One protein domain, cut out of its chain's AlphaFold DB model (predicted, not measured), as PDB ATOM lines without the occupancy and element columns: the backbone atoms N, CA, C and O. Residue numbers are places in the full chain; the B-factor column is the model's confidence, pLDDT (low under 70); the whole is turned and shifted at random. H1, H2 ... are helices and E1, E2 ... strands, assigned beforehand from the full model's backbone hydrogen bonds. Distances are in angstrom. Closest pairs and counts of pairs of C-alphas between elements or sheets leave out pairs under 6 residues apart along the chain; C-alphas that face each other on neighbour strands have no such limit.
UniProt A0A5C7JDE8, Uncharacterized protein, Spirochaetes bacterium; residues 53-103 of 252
ATOM      1  N   ILE A  53      -9.542  14.532 -15.244       94.56
ATOM      2  CA  ILE A  53      -9.263  13.513 -16.253       94.56
ATOM      3  C   ILE A  53      -8.933  14.272 -17.524       94.56
ATOM      4  O   ILE A  53      -9.827  14.838 -18.151       94.56
ATOM      5  N   LEU A  54      -7.652  14.314 -17.878       92.38
ATOM      6  CA  LEU A  54      -7.139  15.139 -18.964       92.38
ATOM      7  C   LEU A  54      -6.677  14.250 -20.120       92.38
ATOM      8  O   LEU A  54      -5.743  13.469 -19.960       92.38
ATOM      9  N   ALA A  55      -7.326  14.373 -21.279       92.00
ATOM     10  CA  ALA A  55      -6.831  13.777 -22.519       92.00
ATOM     11  C   ALA A  55      -5.964  14.773 -23.296       92.00
ATOM     12  O   ALA A  55      -4.861  14.449 -23.723       92.00
ATOM     13  N   ASP A  56      -6.479  15.991 -23.463       89.81
ATOM     14  CA  ASP A  56      -5.783  17.139 -24.034       89.81
ATOM     15  C   ASP A  56      -6.485  18.436 -23.594       89.81
ATOM     16  O   ASP A  56      -7.515  18.401 -22.918       89.81
ATOM     17  N   VAL A  57      -5.950  19.587 -24.006       88.81
ATOM     18  CA  VAL A  57      -6.427  20.918 -23.584       88.81
ATOM     19  C   VAL A  57      -7.892  21.231 -23.938       88.81
ATOM     20  O   VAL A  57      -8.491  22.143 -23.377       88.81
ATOM     21  N   ASN A  58      -8.501  20.499 -24.872       89.25
ATOM     22  CA  ASN A  58      -9.901  20.671 -25.264       89.25
ATOM     23  C   ASN A  58     -10.787  19.494 -24.842       89.25
ATOM     24  O   ASN A  58     -11.997  19.527 -25.078       89.25
ATOM     25  N   ASN A  59     -10.210  18.458 -24.235       92.44
ATOM     26  CA  ASN A  59     -10.887  17.218 -23.899       92.44
ATOM     27  C   ASN A  59     -10.530  16.813 -22.466       92.44
ATOM     28  O   ASN A  59      -9.510  16.158 -22.226       92.44
ATOM     29  N   TYR A  60     -11.401  17.159 -21.517       93.75
ATOM     30  CA  TYR A  60     -11.239  16.794 -20.112       93.75
ATOM     31  C   TYR A  60     -12.572  16.611 -19.375       93.75
ATOM     32  O   TYR A  60     -13.620  17.088 -19.822       93.75
ATOM     33  N   ILE A  61     -12.505  15.944 -18.222       94.75
ATOM     34  CA  ILE A  61     -13.549  15.928 -17.192       94.75
ATOM     35  C   ILE A  61     -12.946  16.533 -15.924       94.75
ATOM     36  O   ILE A  61     -11.979  15.992 -15.388       94.75
ATOM     37  N   ALA A  62     -13.499  17.645 -15.451       93.56
ATOM     38  CA  ALA A  62     -13.080  18.304 -14.218       93.56
ATOM     39  C   ALA A  62     -14.180  18.176 -13.160       93.56
ATOM     40  O   ALA A  62     -15.324  18.544 -13.419       93.56
ATOM     41  N   ILE A  63     -13.832  17.654 -11.984       94.25
ATOM     42  CA  ILE A  63     -14.737  17.538 -10.837       94.25
ATOM     43  C   ILE A  63     -14.325  18.573  -9.805       94.25
ATOM     44  O   ILE A  63     -13.238  18.477  -9.235       94.25
ATOM     45  N   ASN A  64     -15.195  19.540  -9.542       92.75
ATOM     46  CA  ASN A  64     -14.967  20.571  -8.536       92.75
ATOM     47  C   ASN A  64     -15.133  19.998  -7.126       92.75
ATOM     48  O   ASN A  64     -15.789  18.971  -6.943       92.75
ATOM     49  N   LYS A  65     -14.568  20.661  -6.109       92.62
ATOM     50  CA  LYS A  65     -14.828  20.317  -4.697       92.62
ATOM     51  C   LYS A  65     -16.323  20.326  -4.375       92.62
ATOM     52  O   LYS A  65     -17.073  21.150  -4.900       92.62
ATOM     53  N   PHE A  66     -16.737  19.394  -3.514       93.75
ATOM     54  CA  PHE A  66     -18.095  19.357  -2.985       93.75
ATOM     55  C   PHE A  66     -18.412  20.674  -2.280       93.75
ATOM     56  O   PHE A  66     -17.625  21.162  -1.470       93.75
ATOM     57  N   LYS A  67     -19.582  21.221  -2.589       93.12
ATOM     58  CA  LYS A  67     -20.138  22.401  -1.938       93.12
ATOM     59  C   LYS A  67     -21.412  21.993  -1.217       93.12
ATOM     60  O   LYS A  67     -22.213  21.238  -1.770       93.12
ATOM     61  N   GLU A  68     -21.568  22.473   0.010       95.25
ATOM     62  CA  GLU A  68     -22.819  22.333   0.753       95.25
ATOM     63  C   GLU A  68     -23.908  23.151   0.045       95.25
ATOM     64  O   GLU A  68     -23.674  24.289  -0.366       95.25
ATOM     65  N   VAL A  69     -25.080  22.552  -0.134       95.38
ATOM     66  CA  VAL A  69     -26.252  23.154  -0.776       95.38
ATOM     67  C   VAL A  69     -27.493  22.888   0.075       95.38
ATOM     68  O   VAL A  69     -27.505  21.975   0.900       95.38
ATOM     69  N   SER A  70     -28.550  23.680  -0.111       96.44
ATOM     70  CA  SER A  70     -29.846  23.383   0.508       96.44
ATOM     71  C   SER A  70     -30.457  22.110  -0.088       96.44
ATOM     72  O   SER A  70     -30.133  21.722  -1.211       96.44
ATOM     73  N   GLU A  71     -31.379  21.475   0.639       95.25
ATOM     74  CA  GLU A  71     -32.121  20.308   0.140       95.25
ATOM     75  C   GLU A  71     -32.893  20.621  -1.148       95.25
ATOM     76  O   GLU A  71     -32.863  19.846  -2.102       95.25
ATOM     77  N   GLU A  72     -33.530  21.794  -1.209       95.50
ATOM     78  CA  GLU A  72     -34.235  22.269  -2.403       95.50
ATOM     79  C   GLU A  72     -33.294  22.330  -3.609       95.50
ATOM     80  O   GLU A  72     -33.594  21.765  -4.663       95.50
ATOM     81  N   LYS A  73     -32.112  22.941  -3.436       95.12
ATOM     82  CA  LYS A  73     -31.140  23.073  -4.522       95.12
ATOM     83  C   LYS A  73     -30.516  21.732  -4.899       95.12
ATOM     84  O   LYS A  73     -30.226  21.502  -6.068       95.12
ATOM     85  N   PHE A  74     -30.320  20.841  -3.930       95.06
ATOM     86  CA  PHE A  74     -29.855  19.480  -4.173       95.06
ATOM     87  C   PHE A  74     -30.818  18.715  -5.085       95.06
ATOM     88  O   PHE A  74     -30.371  18.085  -6.040       95.06
ATOM     89  N   ASN A  75     -32.124  18.793  -4.816       93.81
ATOM     90  CA  ASN A  75     -33.137  18.111  -5.619       93.81
ATOM     91  C   ASN A  75     -33.214  18.696  -7.038       93.81
ATOM     92  O   ASN A  75     -33.167  17.931  -7.997       93.81
ATOM     93  N   GLU A  76     -33.222  20.027  -7.175       94.81
ATOM     94  CA  GLU A  76     -33.194  20.713  -8.480       94.81
ATOM     95  C   GLU A  76     -31.977  20.288  -9.318       94.81
ATOM     96  O   GLU A  76     -32.108  19.879 -10.470       94.81
ATOM     97  N   LEU A  77     -30.781  20.319  -8.722       92.50
ATOM     98  CA  LEU A  77     -29.546  19.942  -9.409       92.50
ATOM     99  C   LEU A  77     -29.511  18.458  -9.770       92.50
ATOM    100  O   LEU A  77     -28.946  18.100 -10.798       92.50
ATOM    101  N   ASN A  78     -30.080  17.590  -8.935       90.50
ATOM    102  CA  ASN A  78     -30.135  16.159  -9.208       90.50
ATOM    103  C   ASN A  78     -31.099  15.827 -10.361       90.50
ATOM    104  O   ASN A  78     -30.858  14.873 -11.097       90.50
ATOM    105  N   GLU A  79     -32.159  16.617 -10.546       90.56
ATOM    106  CA  GLU A  79     -33.038  16.522 -11.718       90.56
ATOM    107  C   GLU A  79     -32.361  17.054 -12.989       90.56
ATOM    108  O   GLU A  79     -32.455  16.428 -14.046       90.56
ATOM    109  N   GLU A  80     -31.652  18.184 -12.893       88.81
ATOM    110  CA  GLU A  80     -30.967  18.809 -14.034       88.81
ATOM    111  C   GLU A  80     -29.727  18.018 -14.489       88.81
ATOM    112  O   GLU A  80     -29.473  17.884 -15.690       88.81
ATOM    113  N   TYR A  81     -28.972  17.468 -13.535       87.56
ATOM    114  CA  TYR A  81     -27.719  16.743 -13.747       87.56
ATOM    115  C   TYR A  81     -27.810  15.334 -13.147       87.56
ATOM    116  O   TYR A  81     -27.141  15.042 -12.153       87.56
ATOM    117  N   PRO A  82     -28.580  14.413 -13.749       84.69
ATOM    118  CA  PRO A  82     -28.795  13.073 -13.196       84.69
ATOM    119  C   PRO A  82     -27.505  12.244 -13.107       84.69
ATOM    120  O   PRO A  82     -27.416  11.279 -12.343       84.69
ATOM    121  N   HIS A  83     -26.473  12.597 -13.882       84.56
ATOM    122  CA  HIS A  83     -25.168  11.951 -13.798       84.56
ATOM    123  C   HIS A  83     -24.201  12.639 -12.822       84.56
ATOM    124  O   HIS A  83     -23.110  12.105 -12.611       84.56
ATOM    125  N   GLY A  84     -24.610  13.745 -12.195       86.62
ATOM    126  CA  GLY A  84     -23.816  14.533 -11.260       86.62
ATOM    127  C   GLY A  84     -23.391  13.784  -9.995       86.62
ATOM    128  O   GLY A  84     -23.841  12.677  -9.690       86.62
ATOM    129  N   LEU A  85     -22.471  14.407  -9.262       92.19
ATOM    130  CA  LEU A  85     -21.929  13.885  -8.016       92.19
ATOM    131  C   LEU A  85     -22.634  14.534  -6.830       92.19
ATOM    132  O   LEU A  85     -22.464  15.725  -6.560       92.19
ATOM    133  N   PHE A  86     -23.394  13.713  -6.114       93.00
ATOM    134  CA  PHE A  86     -24.232  14.118  -4.998       93.00
ATOM    135  C   PHE A  86     -23.933  13.270  -3.773       93.00
ATOM    136  O   PHE A  86     -23.679  12.069  -3.878       93.00
ATOM    137  N   LYS A  87     -23.972  13.896  -2.601       93.62
ATOM    138  CA  LYS A  87     -23.644  13.240  -1.339       93.62
ATOM    139  C   LYS A  87     -24.506  13.795  -0.209       93.62
ATOM    140  O   LYS A  87     -24.759  14.996  -0.157       93.62
ATOM    141  N   LYS A  88     -24.954  12.912   0.685       94.06
ATOM    142  CA  LYS A  88     -25.675  13.258   1.914       94.06
ATOM    143  C   LYS A  88     -24.856  12.770   3.106       94.06
ATOM    144  O   LYS A  88     -24.557  11.582   3.174       94.06
ATOM    145  N   GLU A  89     -24.492  13.669   4.012       93.81
ATOM    146  CA  GLU A  89     -23.750  13.355   5.243       93.81
ATOM    147  C   GLU A  89     -24.288  14.196   6.390       93.81
ATOM    148  O   GLU A  89     -24.475  15.396   6.224       93.81
ATOM    149  N   ASP A  90     -24.552  13.571   7.539       91.38
ATOM    150  CA  ASP A  90     -24.976  14.253   8.771       91.38
ATOM    151  C   ASP A  90     -26.157  15.231   8.588       91.38
ATOM    152  O   ASP A  90     -26.212  16.298   9.194       91.38
ATOM    153  N   GLY A  91     -27.112  14.883   7.715       91.69
ATOM    154  CA  GLY A  91     -28.274  15.727   7.396       91.69
ATOM    155  C   GLY A  91     -27.981  16.908   6.462       91.69
ATOM    156  O   GLY A  91     -28.882  17.693   6.177       91.69
ATOM    157  N   LYS A  92     -26.749  17.027   5.959       95.56
ATOM    158  CA  LYS A  92     -26.325  18.026   4.976       95.56
ATOM    159  C   LYS A  92     -26.273  17.443   3.570       95.56
ATOM    160  O   LYS A  92     -26.049  16.246   3.374       95.56
ATOM    161  N   PHE A  93     -26.438  18.322   2.588       96.44
ATOM    162  CA  PHE A  93     -26.494  17.982   1.173       96.44
ATOM    163  C   PHE A  93     -25.314  18.608   0.447       96.44
ATOM    164  O   PHE A  93     -25.032  19.793   0.605       96.44
ATOM    165  N   PHE A  94     -24.631  17.812  -0.367       95.50
ATOM    166  CA  PHE A  94     -23.444  18.240  -1.089       95.50
ATOM    167  C   PHE A  94     -23.564  17.926  -2.570       95.50
ATOM    168  O   PHE A  94     -24.028  16.851  -2.962       95.50
ATOM    169  N   TRP A  95     -23.062  18.847  -3.383       94.31
ATOM    170  CA  TRP A  95     -22.944  18.696  -4.827       94.31
ATOM    171  C   TRP A  95     -21.531  19.056  -5.277       94.31
ATOM    172  O   TRP A  95     -20.955  20.047  -4.826       94.31
ATOM    173  N   ALA A  96     -20.971  18.241  -6.164       93.44
ATOM    174  CA  ALA A  96     -19.725  18.533  -6.852       93.44
ATOM    175  C   ALA A  96     -20.024  18.857  -8.327       93.44
ATOM    176  O   ALA A  96     -20.322  17.943  -9.110       93.44
ATOM    177  N   PRO A  97     -19.941  20.144  -8.727       91.88
ATOM    178  CA  PRO A  97     -20.049  20.536 -10.124       91.88
ATOM    179  C   PRO A  97     -19.054  19.751 -10.972       91.88
ATOM    180  O   PRO A  97     -17.880  19.636 -10.613       91.88
ATOM    181  N   THR A  98     -19.520  19.216 -12.096       92.50
ATOM    182  CA  THR A  98     -18.665  18.474 -13.020       92.50
ATOM    183  C   THR A  98     -18.719  19.117 -14.393       92.50
ATOM    184  O   THR A  98     -19.794  19.372 -14.928       92.50
ATOM    185  N   LYS A  99     -17.549  19.390 -14.965       91.44
ATOM    186  CA  LYS A  99     -17.407  19.990 -16.290       91.44
ATOM    187  C   LYS A  99     -16.817  18.967 -17.243       91.44
ATOM    188  O   LYS A  99     -15.653  18.593 -17.120       91.44
ATOM    189  N   CYS A 100     -17.615  18.556 -18.217       94.06
ATOM    190  CA  CYS A 100     -17.180  17.719 -19.327       94.06
ATOM    191  C   CYS A 100     -16.917  18.604 -20.548       94.06
ATOM    192  O   CYS A 100     -17.777  19.398 -20.923       94.06
ATOM    193  N   LYS A 101     -15.740  18.486 -21.171       91.88
ATOM    194  CA  LYS A 101     -15.347  19.309 -22.323       91.88
ATOM    195  C   LYS A 101     -14.948  18.452 -23.523       91.88
ATOM    196  O   LYS A 101     -14.348  17.386 -23.375       91.88
ATOM    197  N   GLY A 102     -15.289  18.938 -24.716       92.00
ATOM    198  CA  GLY A 102     -14.950  18.297 -25.982       92.00
ATOM    199  C   GLY A 102     -15.637  16.944 -26.133       92.00
ATOM    200  O   GLY A 102     -16.851  16.828 -25.999       92.00
ATOM    201  N   ARG A 103     -14.859  15.899 -26.400       91.75
ATOM    202  CA  ARG A 103     -15.350  14.532 -26.618       91.75
ATOM    203  C   ARG A 103     -15.974  13.874 -25.389       91.75
ATOM    204  O   ARG A 103     -16.530  12.794 -25.536       91.75
TER     205      ARG A 103
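This is residues 53 to 103 of the 252 residues of an uncharacterized protein of Spirochaetes bacterium (UniProt A0A5C7JDE8). Two small antiparallel sheets of three strands each lie end to end in one long ribbon: E2 runs on into E3 and E5 runs on into E6, so that two stretches of chain pass from one sheet to the other. A single helix, H1, covers one face of the sheet E3 E5 E4, while the sheet E1 E2 E6 at the other end has no helix on it. The printed part has 51 residues, with one named helix and six named strands in the order E1, E2, E3, H1, E4, E5, E6, of the mixed class, helices and strands. It is loose, with a radius of gyration of the C-alphas of 12.6 A, and spans 39 by 19 by 11 A.

Look first at the sheet of E1, residues 53 to 56, E2, residues 59 to 64, and E6, residues 98 to 101, in the order E1 - E2 - E6. The hairpin of E1 and E2 is antiparallel at 151 degrees, with N 53 and O 61 within hydrogen-bond range at 2.8 A. E2 and E6 are antiparallel at 168 degrees, with N 99 and O 62 at 2.8 A. The other sheet runs E3, residues 67 to 69, then E5, residues 92 to 96, then E4, residues 85 to 89. E3 and E5 are antiparallel at 129 degrees, with N 69 and O 93 at 2.9 A; the hairpin of E4 and E5 is antiparallel at 159 degrees, with N 94 and O 87 at 2.8 A. Across a break of 2 residues E2 runs on into E3 at 63 degrees, and across 1 residue E5 runs on into E6 at 11 degrees. The closest C-alphas of E2 and E5, those of Asn 64 and Ala 96, are 5.4 A apart. Now find H1, residues 71 to 80, on one face of the sheet E3 E5 E4 in two layers, a helix layer and a sheet layer, at a height over the sheet of 8.9 A. It lies over E5 and runs along the strands, at 23 degrees to E5 on the local plane; 5 of its C-alphas fall on E5, and it is only just not over E3 and E4, with 2 on each. The closest C-alphas of H1 and E5 are those of Glu 71 and Phe 93, 6.2 A apart. E3, H1 and E4 form a split strand-helix-strand unit, two strands of one sheet with a helix between them along the chain and E5 between them in the sheet, and its crossover is right-handed. In H1 every O i to N i+4 pair is within hydrogen-bond range. H1 is apart from E1, E2 and E6.

Find C-alpha 53 at (-9.263, 13.513, -16.253), where E1 begins. E2, the longest strand, runs 16.2 A from Asn 59 to Asn 64. From C-alpha 71 at (-32.121, 20.308, 0.140), H1 runs 14.3 A to Glu 80. E4 spans 13.4 A and E5 13.6 A; E1, E3 and E6 are shorter, at 9.3, 6.3 and 9.9 A. E6 ends at C-alpha 101, (-15.347, 19.309, -22.323).

The outline is only just a rod, and the two C-alphas farthest apart, those of Asp 56 and Gly 91, are 38.7 A apart. The printed part has no cut, and its links are tight. The mean pLDDT of the printed part is 92.6, and no printed residue is under 70.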